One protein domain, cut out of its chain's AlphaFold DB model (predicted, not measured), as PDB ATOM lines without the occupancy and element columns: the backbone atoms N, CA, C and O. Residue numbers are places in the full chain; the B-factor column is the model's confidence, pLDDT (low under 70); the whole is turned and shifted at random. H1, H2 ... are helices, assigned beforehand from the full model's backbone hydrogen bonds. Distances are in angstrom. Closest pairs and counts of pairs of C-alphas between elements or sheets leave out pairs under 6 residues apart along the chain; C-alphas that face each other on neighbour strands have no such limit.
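AT A GLANCE: This is residues 4 to 25 and 189 to 284 of the 298 residues of a protein of Thermoproteus sp (UniProt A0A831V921). The short helix H2 is in the middle of a compact cluster of crossed helices, with the long H4 crossing it on one side and H5 crossing it on another. H1 packs on the last part of H4, small H6 packs on H2, and H3 is off to one side, touching no helix; residues 221 to 227, of which 222 to 227 belong to H4, stick out. The printed part has 118 residues with six named helices, H1 to H6 in order, and no named strand; the class is all helix. It is compact, with a radius of gyration of the C-alphas of 13.3 A, and rounded, spanning 37 by 31 by 26 A.

HOW THE PARTS SIT: H4, residues 222 to 243, and H2, residues 195 to 204, are the hubs, touching three helices each. Residues 229 to 236 of H4 touch H2 at a steep tilt of 61 degrees, the same way; their closest C-alphas, of Val 232 and Ser 198, are 6.1 A apart. Residues 235 to 243 of H4 touch H1, residues 7 to 17, at a steep tilt of 58 degrees, the same way, with the C-alphas of Ser 243 and Ala 14 closest at 4.5 A. Residues 236 to 240 of H4 touch residues 247 to 250 of H5, residues 247 to 260, the closest C-alphas being those of Ala 240 and Pro 247 at 5.6 A; the two helices are only just about perpendicular, at 71 degrees. H5 also touches H2, about perpendicular at 88 degrees, with the C-alphas of Gly 258 and His 196 closest at 5.2 A. H6, residues 279 to 283, touches H2, the closest C-alphas being those of Ala 280 and Arg 203 at 4.7 A. H1 and H2 are close but not clearly touching, with the C-alphas of Arg 9 and Leu 204 closest at 7.4 A. H3, residues 211 to 215, is apart from H4 and only just apart from H2, their closest C-alphas being 8.3 A apart. Residues 4 to 5 make a short antiparallel pairing with residues 207 to 208. In H2, H3, H4, H5 and H6 every O i to N i+4 pair is within hydrogen-bond range, and in H1 6 of 7 are.

IN THESE COORDINATES: H4 measures 31.2 A from C-alpha 222 at (180.889, 254.073, 233.018) to C-alpha 243 at (161.103, 241.249, 212.525). H5 measures 19.9 A, H1 14.8 A and H2 14.2 A; H3 and H6 have five residues each. H1 begins at C-alpha 7, (173.427, 243.684, 210.195), and H6 ends at C-alpha 283, (182.108, 227.996, 217.924).

THE WHOLE: The two C-alphas farthest apart are those of Gly 21 and Gly 221, 37.8 A. Residues 26 to 188 are not printed, and C-alphas 25 and 189 are 15.3 A apart across this cut. H5 to H6 is a long link of 18 residues, 261 to 278; H4 to H5 is a tight link. The mean pLDDT of the printed part is 96.8, and no printed residue is under 70.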
ATOM      1  N   ALA A   4     181.209 245.645 217.205       97.44
ATOM      2  CA  ALA A   4     180.702 245.914 215.866       97.44
ATOM      3  C   ALA A   4     179.264 245.399 215.740       97.44
ATOM      4  O   ALA A   4     178.948 244.309 216.201       97.44
ATOM      5  N   VAL A   5     178.366 246.169 215.127       98.44
ATOM      6  CA  VAL A   5     176.995 245.695 214.875       98.44
ATOM      7  C   VAL A   5     176.964 244.944 213.546       98.44
ATOM      8  O   VAL A   5     177.264 245.528 212.506       98.44
ATOM      9  N   ASP A   6     176.578 243.669 213.576       98.38
ATOM     10  CA  ASP A   6     176.458 242.818 212.384       98.38
ATOM     11  C   ASP A   6     175.003 242.804 211.889       98.38
ATOM     12  O   ASP A   6     174.103 242.211 212.497       98.38
ATOM     13  N   VAL A   7     174.766 243.491 210.771       98.44
ATOM     14  CA  VAL A   7     173.427 243.684 210.195       98.44
ATOM     15  C   VAL A   7     172.855 242.385 209.619       98.44
ATOM     16  O   VAL A   7     171.651 242.148 209.739       98.44
ATOM     17  N   ASP A   8     173.681 241.524 209.027       98.44
ATOM     18  CA  ASP A   8     173.224 240.279 208.396       98.44
ATOM     19  C   ASP A   8     172.844 239.238 209.453       98.44
ATOM     20  O   ASP A   8     171.813 238.557 209.346       98.44
ATOM     21  N   ARG A   9     173.605 239.181 210.551       98.50
ATOM     22  CA  ARG A   9     173.214 238.410 211.735       98.50
ATOM     23  C   ARG A   9     171.955 238.973 212.380       98.50
ATOM     24  O   ARG A   9     171.102 238.188 212.795       98.50
ATOM     25  N   ALA A  10     171.798 240.298 212.440       98.75
ATOM     26  CA  ALA A  10     170.576 240.913 212.956       98.75
ATOM     27  C   ALA A  10     169.347 240.538 212.109       98.75
ATOM     28  O   ALA A  10     168.312 240.189 212.674       98.75
ATOM     29  N   ARG A  11     169.460 240.515 210.772       98.69
ATOM     30  CA  ARG A  11     168.400 240.010 209.873       98.69
ATOM     31  C   ARG A  11     168.086 238.536 210.128       98.69
ATOM     32  O   ARG A  11     166.927 238.182 210.302       98.69
ATOM     33  N   SER A  12     169.113 237.699 210.242       98.62
ATOM     34  CA  SER A  12     168.940 236.266 210.520       98.62
ATOM     35  C   SER A  12     168.226 236.017 211.855       98.62
ATOM     36  O   SER A  12     167.356 235.153 211.957       98.62
ATOM     37  N   ALA A  13     168.569 236.786 212.895       98.75
ATOM     38  CA  ALA A  13     167.881 236.730 214.181       98.75
ATOM     39  C   ALA A  13     166.433 237.230 214.074       98.75
ATOM     40  O   ALA A  13     165.533 236.620 214.654       98.75
ATOM     41  N   ALA A  14     166.200 238.294 213.304       98.75
ATOM     42  CA  ALA A  14     164.877 238.853 213.071       98.75
ATOM     43  C   ALA A  14     163.926 237.873 212.371       98.75
ATOM     44  O   ALA A  14     162.771 237.768 212.781       98.75
ATOM     45  N   ASP A  15     164.410 237.103 211.393       98.62
ATOM     46  CA  ASP A  15     163.612 236.078 210.707       98.62
ATOM     47  C   ASP A  15     163.091 235.007 211.671       98.62
ATOM     48  O   ASP A  15     161.973 234.508 211.520       98.62
ATOM     49  N   ILE A  16     163.895 234.649 212.678       98.56
ATOM     50  CA  ILE A  16     163.487 233.720 213.735       98.56
ATOM     51  C   ILE A  16     162.480 234.407 214.655       98.56
ATOM     52  O   ILE A  16     161.404 233.856 214.875       98.56
ATOM     53  N   VAL A  17     162.792 235.614 215.145       98.62
ATOM     54  CA  VAL A  17     161.912 236.396 216.033       98.62
ATOM     55  C   VAL A  17     160.517 236.573 215.427       98.62
ATOM     56  O   VAL A  17     159.528 236.302 216.107       98.62
ATOM     57  N   GLY A  18     160.426 236.933 214.144       98.00
ATOM     58  CA  GLY A  18     159.155 237.142 213.445       98.00
ATOM     59  C   GLY A  18     158.267 235.892 213.367       98.00
ATOM     60  O   GLY A  18     157.055 236.005 213.203       98.00
ATOM     61  N   ARG A  19     158.836 234.690 213.535       97.75
ATOM     62  CA  ARG A  19     158.102 233.410 213.515       97.75
ATOM     63  C   ARG A  19     157.708 232.904 214.903       97.75
ATOM     64  O   ARG A  19     156.940 231.952 214.989       97.75
ATOM     65  N   LEU A  20     158.215 233.507 215.982       97.25
ATOM     66  CA  LEU A  20     157.944 233.046 217.351       97.25
ATOM     67  C   LEU A  20     156.544 233.422 217.858       97.25
ATOM     68  O   LEU A  20     156.127 232.909 218.892       97.25
ATOM     69  N   GLY A  21     155.824 234.312 217.163       96.56
ATOM     70  CA  GLY A  21     154.483 234.744 217.573       96.56
ATOM     71  C   GLY A  21     154.466 235.413 218.952       96.56
ATOM     72  O   GLY A  21     153.556 235.167 219.744       96.56
ATOM     73  N   LEU A  22     155.504 236.206 219.251       97.50
ATOM     74  CA  LEU A  22     155.698 236.849 220.551       97.50
ATOM     75  C   LEU A  22     154.524 237.766 220.909       97.50
ATOM     76  O   LEU A  22     153.922 238.402 220.043       97.50
ATOM     77  N   ARG A  23     154.215 237.843 222.205       94.75
ATOM     78  CA  ARG A  23     153.171 238.711 222.754       94.75
ATOM     79  C   ARG A  23     153.713 239.475 223.954       94.75
ATOM     80  O   ARG A  23     154.413 238.893 224.779       94.75
ATOM     81  N   ARG A  24     153.352 240.755 224.028       94.06
ATOM     82  CA  ARG A  24     153.557 241.644 225.178       94.06
ATOM     83  C   ARG A  24     152.946 241.037 226.444       94.06
ATOM     84  O   ARG A  24     151.810 240.559 226.396       94.06
ATOM     85  N   ASP A  25     153.665 241.107 227.563       95.25
ATOM     86  CA  ASP A  25     153.090 240.820 228.882       95.25
ATOM     87  C   ASP A  25     152.143 241.956 229.316       95.25
ATOM     88  O   ASP A  25     152.424 243.138 229.117       95.25
ATOM     89  N   PHE A 189     160.112 253.741 221.324       97.62
ATOM     90  CA  PHE A 189     160.236 252.450 221.992       97.62
ATOM     91  C   PHE A 189     161.592 251.844 221.663       97.62
ATOM     92  O   PHE A 189     162.079 251.894 220.532       97.62
ATOM     93  N   ASP A 190     162.208 251.249 222.674       97.38
ATOM     94  CA  ASP A 190     163.492 250.592 222.520       97.38
ATOM     95  C   ASP A 190     163.696 249.534 223.600       97.38
ATOM     96  O   ASP A 190     163.016 249.539 224.627       97.38
ATOM     97  N   VAL A 191     164.653 248.636 223.382       96.38
ATOM     98  CA  VAL A 191     164.971 247.596 224.356       96.38
ATOM     99  C   VAL A 191     165.697 248.195 225.576       96.38
ATOM    100  O   VAL A 191     166.689 248.923 225.423       96.38
ATOM    101  N   PRO A 192     165.255 247.902 226.811       96.06
ATOM    102  CA  PRO A 192     165.980 248.244 228.028       96.06
ATOM    103  C   PRO A 192     167.179 247.299 228.213       96.06
ATOM    104  O   PRO A 192     167.136 246.353 228.993       96.06
ATOM    105  N   VAL A 193     168.274 247.567 227.492       95.81
ATOM    106  CA  VAL A 193     169.473 246.710 227.492       95.81
ATOM    107  C   VAL A 193     170.025 246.490 228.900       95.81
ATOM    108  O   VAL A 193     170.483 247.429 229.553       95.81
ATOM    109  N   ASP A 194     170.034 245.222 229.305       93.19
ATOM    110  CA  ASP A 194     170.644 244.707 230.523       93.19
ATOM    111  C   ASP A 194     171.766 243.689 230.208       93.19
ATOM    112  O   ASP A 194     172.194 243.501 229.060       93.19
ATOM    113  N   ASN A 195     172.237 243.000 231.247       92.81
ATOM    114  CA  ASN A 195     173.242 241.944 231.143       92.81
ATOM    115  C   ASN A 195     172.780 240.731 230.323       92.81
ATOM    116  O   ASN A 195     173.582 240.114 229.619       92.81
ATOM    117  N   HIS A 196     171.498 240.368 230.388       95.12
ATOM    118  CA  HIS A 196     170.950 239.260 229.615       95.12
ATOM    119  C   HIS A 196     170.909 239.600 228.126       95.12
ATOM    120  O   HIS A 196     171.410 238.821 227.313       95.12
ATOM    121  N   LEU A 197     170.390 240.776 227.770       97.69
ATOM    122  CA  LEU A 197     170.317 241.252 226.389       97.69
ATOM    123  C   LEU A 197     171.711 241.421 225.778       97.69
ATOM    124  O   LEU A 197     171.909 241.048 224.620       97.69
ATOM    125  N   SER A 198     172.677 241.918 226.555       97.62
ATOM    126  CA  SER A 198     174.080 242.024 226.132       97.62
ATOM    127  C   SER A 198     174.684 240.649 225.857       97.62
ATOM    128  O   SER A 198     175.180 240.397 224.760       97.62
ATOM    129  N   ARG A 199     174.555 239.703 226.801       98.00
ATOM    130  CA  ARG A 199     175.038 238.324 226.626       98.00
ATOM    131  C   ARG A 199     174.439 237.656 225.392       98.00
ATOM    132  O   ARG A 199     175.161 237.014 224.630       98.00
ATOM    133  N   ILE A 200     173.125 237.771 225.198       98.69
ATOM    134  CA  ILE A 200     172.451 237.180 224.038       98.69
ATOM    135  C   ILE A 200     172.981 237.824 222.753       98.69
ATOM    136  O   ILE A 200     173.325 237.093 221.825       98.69
ATOM    137  N   ALA A 201     173.119 239.152 222.706       98.69
ATOM    138  CA  ALA A 201     173.619 239.853 221.527       98.69
ATOM    139  C   ALA A 201     175.033 239.397 221.127       98.69
ATOM    140  O   ALA A 201     175.262 239.055 219.962       98.69
ATOM    141  N   TYR A 202     175.947 239.295 222.100       98.56
ATOM    142  CA  TYR A 202     177.316 238.812 221.879       98.56
ATOM    143  C   TYR A 202     177.341 237.370 221.383       98.56
ATOM    144  O   TYR A 202     178.074 237.025 220.453       98.56
ATOM    145  N   ARG A 203     176.510 236.504 221.975       98.69
ATOM    146  CA  ARG A 203     176.440 235.082 221.617       98.69
ATOM    147  C   ARG A 203     175.839 234.851 220.237       98.69
ATOM    148  O   ARG A 203     176.321 233.992 219.505       98.69
ATOM    149  N   LEU A 204     174.818 235.616 219.858       98.62
ATOM    150  CA  LEU A 204     174.280 235.578 218.496       98.62
ATOM    151  C   LEU A 204     175.273 236.148 217.476       98.62
ATOM    152  O   LEU A 204     175.269 235.724 216.318       98.62
ATOM    153  N   GLY A 205     176.145 237.056 217.919       98.44
ATOM    154  CA  GLY A 205     177.075 237.801 217.076       98.44
ATOM    155  C   GLY A 205     176.432 239.016 216.407       98.44
ATOM    156  O   GLY A 205     177.017 239.553 215.484       98.44
ATOM    157  N   ILE A 206     175.236 239.443 216.834       98.69
ATOM    158  CA  ILE A 206     174.610 240.682 216.326       98.69
ATOM    159  C   ILE A 206     175.321 241.933 216.864       98.69
ATOM    160  O   ILE A 206     175.301 242.984 216.233       98.69
ATOM    161  N   ALA A 207     175.955 241.796 218.031       98.25
ATOM    162  CA  ALA A 207     176.942 242.715 218.572       98.25
ATOM    163  C   ALA A 207     178.249 241.925 218.677       98.25
ATOM    164  O   ALA A 207     178.442 241.152 219.616       98.25
ATOM    165  N   ASP A 208     179.083 242.024 217.653       96.88
ATOM    166  CA  ASP A 208     180.308 241.257 217.539       96.88
ATOM    167  C   ASP A 208     181.419 241.843 218.403       96.88
ATOM    168  O   ASP A 208     181.648 243.051 218.406       96.88
ATOM    169  N   VAL A 209     182.080 240.970 219.153       95.62
ATOM    170  CA  VAL A 209     183.093 241.303 220.159       95.62
ATOM    171  C   VAL A 209     184.131 240.193 220.232       95.62
ATOM    172  O   VAL A 209     183.845 239.033 219.901       95.62
ATOM    173  N   ASP A 210     185.321 240.524 220.728       93.69
ATOM    174  CA  ASP A 210     186.305 239.510 221.090       93.69
ATOM    175  C   ASP A 210     185.872 238.778 222.369       93.69
ATOM    176  O   ASP A 210     185.821 239.334 223.467       93.69
ATOM    177  N   TYR A 211     185.570 237.487 222.226       95.75
ATOM    178  CA  TYR A 211     185.177 236.640 223.347       95.75
ATOM    179  C   TYR A 211     186.298 236.475 224.380       95.75
ATOM    180  O   TYR A 211     185.982 236.197 225.534       95.75
ATOM    181  N   GLY A 212     187.575 236.616 223.992       94.12
ATOM    182  CA  GLY A 212     188.717 236.526 224.908       94.12
ATOM    183  C   GLY A 212     188.575 237.485 226.087       94.12
ATOM    184  O   GLY A 212     188.544 237.037 227.231       94.12
ATOM    185  N   GLN A 213     188.330 238.766 225.797       91.69
ATOM    186  CA  GLN A 213     188.148 239.805 226.816       91.69
ATOM    187  C   GLN A 213     186.990 239.483 227.775       91.69
ATOM    188  O   GLN A 213     187.088 239.689 228.981       91.69
ATOM    189  N   LEU A 214     185.888 238.928 227.263       93.50
ATOM    190  CA  LEU A 214     184.728 238.579 228.090       93.50
ATOM    191  C   LEU A 214     185.013 237.417 229.051       93.50
ATOM    192  O   LEU A 214     184.535 237.431 230.184       93.50
ATOM    193  N   PHE A 215     185.789 236.415 228.629       93.00
ATOM    194  CA  PHE A 215     186.162 235.294 229.501       93.00
ATOM    195  C   PHE A 215     187.125 235.697 230.623       93.00
ATOM    196  O   PHE A 215     187.129 235.047 231.664       93.00
ATOM    197  N   GLU A 216     187.888 236.774 230.443       91.44
ATOM    198  CA  GLU A 216     188.798 237.323 231.457       91.44
ATOM    199  C   GLU A 216     188.076 238.113 232.566       91.44
ATOM    200  O   GLU A 216     188.707 238.517 233.538       91.44
ATOM    201  N   GLY A 217     186.750 238.296 232.471       86.12
ATOM    202  CA  GLY A 217     185.967 239.013 233.481       86.12
ATOM    203  C   GLY A 217     186.032 240.533 233.318       86.12
ATOM    204  O   GLY A 217     186.278 241.251 234.283       86.12
ATOM    205  N   LEU A 218     185.823 241.016 232.090       90.50
ATOM    206  CA  LEU A 218     185.910 242.430 231.733       90.50
ATOM    207  C   LEU A 218     184.921 243.319 232.508       90.50
ATOM    208  O   LEU A 218     183.716 243.299 232.243       90.50
ATOM    209  N   GLU A 219     185.469 244.152 233.390       93.31
ATOM    210  CA  GLU A 219     184.787 245.255 234.069       93.31
ATOM    211  C   GLU A 219     185.045 246.559 233.304       93.31
ATOM    212  O   GLU A 219     186.194 246.970 233.142       93.31
ATOM    213  N   LEU A 220     183.983 247.210 232.832       94.38
ATOM    214  CA  LEU A 220     184.071 248.464 232.087       94.38
ATOM    215  C   LEU A 220     183.872 249.686 232.984       94.38
ATOM    216  O   LEU A 220     183.105 249.677 233.955       94.38
ATOM    217  N   GLY A 221     184.531 250.782 232.602       94.12
ATOM    218  CA  GLY A 221     184.208 252.108 233.117       94.12
ATOM    219  C   GLY A 221     182.831 252.576 232.634       94.12
ATOM    220  O   GLY A 221     182.301 252.082 231.645       94.12
ATOM    221  N   ARG A 222     182.250 253.576 233.307       92.69
ATOM    222  CA  ARG A 222     180.889 254.073 233.018       92.69
ATOM    223  C   ARG A 222     180.682 254.505 231.559       92.69
ATOM    224  O   ARG A 222     179.606 254.301 231.007       92.69
ATOM    225  N   GLU A 223     181.672 255.166 230.970       94.25
ATOM    226  CA  GLU A 223     181.596 255.683 229.596       94.25
ATOM    227  C   GLU A 223     181.698 254.548 228.576       94.25
ATOM    228  O   GLU A 223     180.829 254.425 227.715       94.25
ATOM    229  N   GLU A 224     182.675 253.657 228.743       95.25
ATOM    230  CA  GLU A 224     182.837 252.469 227.897       95.25
ATOM    231  C   GLU A 224     181.617 251.538 227.973       95.25
ATOM    232  O   GLU A 224     181.152 251.036 226.952       95.25
ATOM    233  N   ASP A 225     181.068 251.336 229.174       95.69
ATOM    234  CA  ASP A 225     179.831 250.590 229.415       95.69
ATOM    235  C   ASP A 225     178.657 251.174 228.622       95.69
ATOM    236  O   ASP A 225     177.942 250.458 227.915       95.69
ATOM    237  N   ALA A 226     178.492 252.498 228.686       95.38
ATOM    238  CA  ALA A 226     177.446 253.193 227.958       95.38
ATOM    239  C   ALA A 226     177.616 253.035 226.441       95.38
ATOM    240  O   ALA A 226     176.645 252.723 225.752       95.38
ATOM    241  N   GLU A 227     178.829 253.199 225.914       96.62
ATOM    242  CA  GLU A 227     179.122 253.025 224.485       96.62
ATOM    243  C   GLU A 227     178.807 251.606 224.000       96.62
ATOM    244  O   GLU A 227     178.110 251.416 222.996       96.62
ATOM    245  N   VAL A 228     179.263 250.598 224.744       96.69
ATOM    246  CA  VAL A 228     179.004 249.182 224.466       96.69
ATOM    247  C   VAL A 228     177.504 248.900 224.466       96.69
ATOM    248  O   VAL A 228     176.970 248.333 223.507       96.69
ATOM    249  N   ARG A 229     176.786 249.349 225.499       96.88
ATOM    250  CA  ARG A 229     175.339 249.150 225.608       96.88
ATOM    251  C   ARG A 229     174.547 249.888 224.535       96.88
ATOM    252  O   ARG A 229     173.530 249.358 224.090       96.88
ATOM    253  N   GLN A 230     174.991 251.058 224.070       97.44
ATOM    254  CA  GLN A 230     174.368 251.743 222.930       97.44
ATOM    255  C   GLN A 230     174.503 250.927 221.638       97.44
ATOM    256  O   GLN A 230     173.545 250.827 220.870       97.44
ATOM    257  N   LYS A 231     175.651 250.278 221.414       98.19
ATOM    258  CA  LYS A 231     175.849 249.386 220.261       98.19
ATOM    259  C   LYS A 231     174.996 248.115 220.363       98.19
ATOM    260  O   LYS A 231     174.362 247.729 219.382       98.19
ATOM    261  N   VAL A 232     174.890 247.510 221.550       98.38
ATOM    262  CA  VAL A 232     173.969 246.382 221.804       98.38
ATOM    263  C   VAL A 232     172.512 246.789 221.556       98.38
ATOM    264  O   VAL A 232     171.767 246.063 220.900       98.38
ATOM    265  N   LYS A 233     172.109 247.969 222.038       97.88
ATOM    266  CA  LYS A 233     170.772 248.533 221.822       97.88
ATOM    267  C   LYS A 233     170.487 248.724 220.337       97.88
ATOM    268  O   LYS A 233     169.442 248.302 219.856       97.88
ATOM    269  N   LEU A 234     171.447 249.269 219.587       98.25
ATOM    270  CA  LEU A 234     171.349 249.403 218.134       98.25
ATOM    271  C   LEU A 234     171.165 248.046 217.439       98.25
ATOM    272  O   LEU A 234     170.297 247.931 216.574       98.25
ATOM    273  N   ALA A 235     171.925 247.019 217.826       98.69
ATOM    274  CA  ALA A 235     171.786 245.677 217.261       98.69
ATOM    275  C   ALA A 235     170.369 245.113 217.471       98.69
ATOM    276  O   ALA A 235     169.739 244.637 216.526       98.69
ATOM    277  N   TRP A 236     169.819 245.231 218.681       98.69
ATOM    278  CA  TRP A 236     168.448 244.798 218.963       98.69
ATOM    279  C   TRP A 236     167.384 245.654 218.280       98.69
ATOM    280  O   TRP A 236     166.382 245.112 217.818       98.69
ATOM    281  N   ARG A 237     167.615 246.963 218.127       98.12
ATOM    282  CA  ARG A 237     166.731 247.848 217.358       98.12
ATOM    283  C   ARG A 237     166.627 247.401 215.897       98.12
ATOM    284  O   ARG A 237     165.541 247.444 215.324       98.12
ATOM    285  N   LEU A 238     167.724 246.926 215.300       98.62
ATOM    286  CA  LEU A 238     167.697 246.328 213.960       98.62
ATOM    287  C   LEU A 238     166.872 245.037 213.932       98.62
ATOM    288  O   LEU A 238     166.055 244.870 213.030       98.62
ATOM    289  N   VAL A 239     167.034 244.158 214.925       98.81
ATOM    290  CA  VAL A 239     166.241 242.919 215.031       98.81
ATOM    291  C   VAL A 239     164.745 243.227 215.155       98.81
ATOM    292  O   VAL A 239     163.942 242.653 214.419       98.81
ATOM    293  N   ALA A 240     164.362 244.160 216.030       98.50
ATOM    294  CA  ALA A 240     162.981 244.617 216.184       98.50
ATOM    295  C   ALA A 240     162.428 245.164 214.857       98.50
ATOM    296  O   ALA A 240     161.409 244.695 214.352       98.50
ATOM    297  N   LYS A 241     163.173 246.074 214.213       98.19
ATOM    298  CA  LYS A 241     162.794 246.663 212.923       98.19
ATOM    299  C   LYS A 241     162.582 245.614 211.830       98.19
ATOM    300  O   LYS A 241     161.596 245.693 211.105       98.19
ATOM    301  N   PHE A 242     163.505 244.664 211.673       98.69
ATOM    302  CA  PHE A 242     163.421 243.658 210.611       98.69
ATOM    303  C   PHE A 242     162.371 242.579 210.886       98.69
ATOM    304  O   PHE A 242     161.798 242.053 209.939       98.69
ATOM    305  N   SER A 243     162.102 242.262 212.153       98.31
ATOM    306  CA  SER A 243     161.103 241.249 212.525       98.31
ATOM    307  C   SER A 243     159.676 241.793 212.552       98.31
ATOM    308  O   SER A 243     158.730 241.008 212.549       98.31
ATOM    309  N   GLY A 244     159.512 243.119 212.611       97.62
ATOM    310  CA  GLY A 244     158.218 243.768 212.829       97.62
ATOM    311  C   GLY A 244     157.688 243.616 214.259       97.62
ATOM    312  O   GLY A 244     156.558 244.015 214.527       97.62
ATOM    313  N   VAL A 245     158.481 243.048 215.174       98.06
ATOM    314  CA  VAL A 245     158.147 242.948 216.597       98.06
ATOM    315  C   VAL A 245     158.616 244.216 217.291       98.06
ATOM    316  O   VAL A 245     159.773 244.614 217.154       98.06
ATOM    317  N   ASP A 246     157.727 244.855 218.048       97.00
ATOM    318  CA  ASP A 246     158.084 246.073 218.763       97.00
ATOM    319  C   ASP A 246     159.163 245.799 219.843       97.00
ATOM    320  O   ASP A 246     159.232 244.694 220.399       97.00
ATOM    321  N   PRO A 247     160.013 246.790 220.172       98.12
ATOM    322  CA  PRO A 247     161.168 246.581 221.048       98.12
ATOM    323  C   PRO A 247     160.821 246.101 222.453       98.12
ATOM    324  O   PRO A 247     161.523 245.270 223.022       98.12
ATOM    325  N   PHE A 248     159.724 246.590 223.017       98.12
ATOM    326  CA  PHE A 248     159.283 246.160 224.330       98.12
ATOM    327  C   PHE A 248     158.872 244.674 224.290       98.12
ATOM    328  O   PHE A 248     159.142 243.937 225.234       98.12
ATOM    329  N   THR A 249     158.198 244.192 223.227       98.19
ATOM    330  CA  THR A 249     157.728 242.780 223.128       98.19
ATOM    331  C   THR A 249     158.903 241.848 222.941       98.19
ATOM    332  O   THR A 249     158.959 240.763 223.522       98.19
ATOM    333  N   LEU A 250     159.877 242.307 222.164       98.56
ATOM    334  CA  LEU A 250     161.151 241.638 222.034       98.56
ATOM    335  C   LEU A 250     161.866 241.528 223.392       98.56
ATOM    336  O   LEU A 250     162.350 240.450 223.723       98.56
ATOM    337  N   ASP A 251     161.889 242.592 224.197       98.38
ATOM    338  CA  ASP A 251     162.512 242.576 225.524       98.38
ATOM    339  C   ASP A 251     161.866 241.569 226.491       98.38
ATOM    340  O   ASP A 251     162.585 240.803 227.130       98.38
ATOM    341  N   ASP A 252     160.530 241.492 226.549       97.38
ATOM    342  CA  ASP A 252     159.818 240.503 227.383       97.38
ATOM    343  C   ASP A 252     160.274 239.071 227.082       97.38
ATOM    344  O   ASP A 252     160.574 238.273 227.982       97.38
ATOM    345  N   PHE A 253     160.402 238.759 225.790       98.19
ATOM    346  CA  PHE A 253     160.941 237.486 225.342       98.19
ATOM    347  C   PHE A 253     162.418 237.327 225.721       98.19
ATOM    348  O   PHE A 253     162.777 236.315 226.327       98.19
ATOM    349  N   LEU A 254     163.274 238.294 225.374       98.31
ATOM    350  CA  LEU A 254     164.726 238.207 225.565       98.31
ATOM    351  C   LEU A 254     165.108 238.073 227.036       98.31
ATOM    352  O   LEU A 254     165.985 237.271 227.362       98.31
ATOM    353  N   TRP A 255     164.433 238.800 227.922       95.94
ATOM    354  CA  TRP A 255     164.681 238.744 229.354       95.94
ATOM    355  C   TRP A 255     164.367 237.352 229.922       95.94
ATOM    356  O   TRP A 255     165.225 236.712 230.535       95.94
ATOM    357  N   SER A 256     163.180 236.803 229.635       95.62
ATOM    358  CA  SER A 256     162.821 235.433 230.038       95.62
ATOM    359  C   SER A 256     163.740 234.383 229.397       95.62
ATOM    360  O   SER A 256     164.239 233.474 230.072       95.62
ATOM    361  N   PHE A 257     164.023 234.530 228.101       97.94
ATOM    362  CA  PHE A 257     164.900 233.647 227.339       97.94
ATOM    363  C   PHE A 257     166.327 233.624 227.907       97.94
ATOM    364  O   PHE A 257     166.912 232.548 228.068       97.94
ATOM    365  N   GLY A 258     166.873 234.782 228.278       97.25
ATOM    366  CA  GLY A 258     168.194 234.925 228.886       97.25
ATOM    367  C   GLY A 258     168.306 234.290 230.270       97.25
ATOM    368  O   GLY A 258     169.370 233.763 230.602       97.25
ATOM    369  N   ARG A 259     167.219 234.286 231.053       94.38
ATOM    370  CA  ARG A 259     167.166 233.639 232.376       94.38
ATOM    371  C   ARG A 259     166.976 232.124 232.312       94.38
ATOM    372  O   ARG A 259     167.448 231.421 233.195       94.38
ATOM    373  N   ARG A 260     166.258 231.609 231.307       95.75
ATOM    374  CA  ARG A 260     165.806 230.200 231.292       95.75
ATOM    375  C   ARG A 260     166.532 229.309 230.289       95.75
ATOM    376  O   ARG A 260     166.636 228.102 230.529       95.75
ATOM    377  N   VAL A 261     167.006 229.883 229.181       98.00
ATOM    378  CA  VAL A 261     167.581 229.144 228.045       98.00
ATOM    379  C   VAL A 261     169.000 229.613 227.737       98.00
ATOM    380  O   VAL A 261     169.928 228.812 227.818       98.00
ATOM    381  N   CYS A 262     169.210 230.896 227.427       98.19
ATOM    382  CA  CYS A 262     170.544 231.460 227.180       98.19
ATOM    383  C   CYS A 262     171.205 231.927 228.489       98.19
ATOM    384  O   CYS A 262     171.649 233.074 228.625       98.19
ATOM    385  N   THR A 263     171.239 231.025 229.471       96.25
ATOM    386  CA  THR A 263     171.804 231.259 230.804       96.25
ATOM    387  C   THR A 263     173.293 231.568 230.726       96.25
ATOM    388  O   THR A 263     173.978 231.166 229.781       96.25
ATOM    389  N   ARG A 264     173.804 232.320 231.709       93.31
ATOM    390  CA  ARG A 264     175.229 232.672 231.792       93.31
ATOM    391  C   ARG A 264     176.087 231.410 231.798       93.31
ATOM    392  O   ARG A 264     176.924 231.242 230.914       93.31
ATOM    393  N   GLU A 265     175.775 230.503 232.714       90.12
ATOM    394  CA  GLU A 265     176.409 229.197 232.864       90.12
ATOM    395  C   GLU A 265     175.527 228.119 232.218       90.12
ATOM    396  O   GLU A 265     174.308 228.119 232.392       90.12
ATOM    397  N   ALA A 266     176.143 227.229 231.433       94.25
ATOM    398  CA  ALA A 266     175.491 226.088 230.779       94.25
ATOM    399  C   ALA A 266     174.191 226.424 230.000       94.25
ATOM    400  O   ALA A 266     173.109 225.947 230.357       94.25
ATOM    401  N   PRO A 267     174.260 227.225 228.915       97.31
ATOM    402  CA  PRO A 267     173.083 227.544 228.111       97.31
ATOM    403  C   PRO A 267     172.435 226.287 227.514       97.31
ATOM    404  O   PRO A 267     173.100 225.394 226.986       97.31
ATOM    405  N   LYS A 268     171.101 226.240 227.525       97.94
ATOM    406  CA  LYS A 268     170.299 225.113 227.027       97.94
ATOM    407  C   LYS A 268     170.111 225.195 225.512       97.94
ATOM    408  O   LYS A 268     168.994 225.330 225.017       97.94
ATOM    409  N   CYS A 269     171.201 225.110 224.748       97.62
ATOM    410  CA  CYS A 269     171.185 225.295 223.291       97.62
ATOM    411  C   CYS A 269     170.249 224.328 222.542       97.62
ATOM    412  O   CYS A 269     169.748 224.687 221.480       97.62
ATOM    413  N   GLY A 270     169.943 223.151 223.099       96.69
ATOM    414  CA  GLY A 270     168.943 222.230 222.544       96.69
ATOM    415  C   GLY A 270     167.504 222.772 222.536       96.69
ATOM    416  O   GLY A 270     166.700 222.316 221.734       96.69
ATOM    417  N   GLN A 271     167.198 223.760 223.380       96.50
ATOM    418  CA  GLN A 271     165.895 224.440 223.476       96.50
ATOM    419  C   GLN A 271     165.931 225.852 222.859       96.50
ATOM    420  O   GLN A 271     164.971 226.610 222.964       96.50
ATOM    421  N   CYS A 272     167.062 226.248 222.266       98.12
ATOM    422  CA  CYS A 272     167.281 227.601 221.770       98.12
ATOM    423  C   CYS A 272     166.755 227.753 220.331       98.12
ATOM    424  O   CYS A 272     167.281 227.083 219.438       98.12
ATOM    425  N   PRO A 273     165.811 228.675 220.056       98.06
ATOM    426  CA  PRO A 273     165.318 228.897 218.698       98.06
ATOM    427  C   PRO A 273     166.402 229.466 217.771       98.06
ATOM    428  O   PRO A 273     166.368 229.238 216.569       98.06
ATOM    429  N   PHE A 274     167.413 230.140 218.325       98.50
ATOM    430  CA  PHE A 274     168.522 230.730 217.570       98.50
ATOM    431  C   PHE A 274     169.701 229.779 217.334       98.50
ATOM    432  O   PHE A 274     170.745 230.209 216.842       98.50
ATOM    433  N   ARG A 275     169.593 228.497 217.718       98.06
ATOM    434  CA  ARG A 275     170.719 227.544 217.713       98.06
ATOM    435  C   ARG A 275     171.462 227.500 216.374       98.06
ATOM    436  O   ARG A 275     172.691 227.471 216.377       98.06
ATOM    437  N   SER A 276     170.734 227.501 215.258       97.56
ATOM    438  CA  SER A 276     171.294 227.379 213.906       97.56
ATOM    439  C   SER A 276     172.086 228.603 213.438       97.56
ATOM    440  O   SER A 276     172.948 228.451 212.579       97.56
ATOM    441  N   ILE A 277     171.830 229.790 213.997       98.19
ATOM    442  CA  ILE A 277     172.478 231.050 213.580       98.19
ATOM    443  C   ILE A 277     173.476 231.597 214.614       98.19
ATOM    444  O   ILE A 277     174.258 232.505 214.332       98.19
ATOM    445  N   CYS A 278     173.438 231.069 215.838       98.56
ATOM    446  CA  CYS A 278     174.183 231.584 216.981       98.56
ATOM    447  C   CYS A 278     175.699 231.366 216.822       98.56
ATOM    448  O   CYS A 278     176.163 230.222 216.806       98.56
ATOM    449  N   LYS A 279     176.476 232.463 216.770       98.44
ATOM    450  CA  LYS A 279     177.951 232.446 216.700       98.44
ATOM    451  C   LYS A 279     178.559 231.592 217.816       98.44
ATOM    452  O   LYS A 279     179.343 230.691 217.539       98.44
ATOM    453  N   ALA A 280     178.156 231.833 219.060       98.25
ATOM    454  CA  ALA A 280     178.650 231.114 220.231       98.25
ATOM    455  C   ALA A 280     178.422 229.599 220.141       98.25
ATOM    456  O   ALA A 280     179.328 228.819 220.429       98.25
ATOM    457  N   ASN A 281     177.235 229.181 219.685       98.12
ATOM    458  CA  ASN A 281     176.918 227.766 219.493       98.12
ATOM    459  C   ASN A 281     177.754 227.147 218.362       98.12
ATOM    460  O   ASN A 281     178.280 226.054 218.539       98.12
ATOM    461  N   GLY A 282     177.920 227.847 217.234       97.56
ATOM    462  CA  GLY A 282     178.758 227.378 216.123       97.56
ATOM    463  C   GLY A 282     180.237 227.221 216.497       97.56
ATOM    464  O   GLY A 282     180.903 226.324 215.994       97.56
ATOM    465  N   LEU A 283     180.734 228.054 217.416       97.19
ATOM    466  CA  LEU A 283     182.108 227.996 217.924       97.19
ATOM    467  C   LEU A 283     182.285 227.070 219.139       97.19
ATOM    468  O   LEU A 283     183.416 226.853 219.565       97.19
ATOM    469  N   GLY A 284     181.200 226.595 219.757       96.81
ATOM    470  CA  GLY A 284     181.258 225.893 221.044       96.81
ATOM    471  C   GLY A 284     181.795 226.754 222.200       96.81
ATOM    472  O   GLY A 284     182.293 226.214 223.185       96.81
TER     473      GLY A 284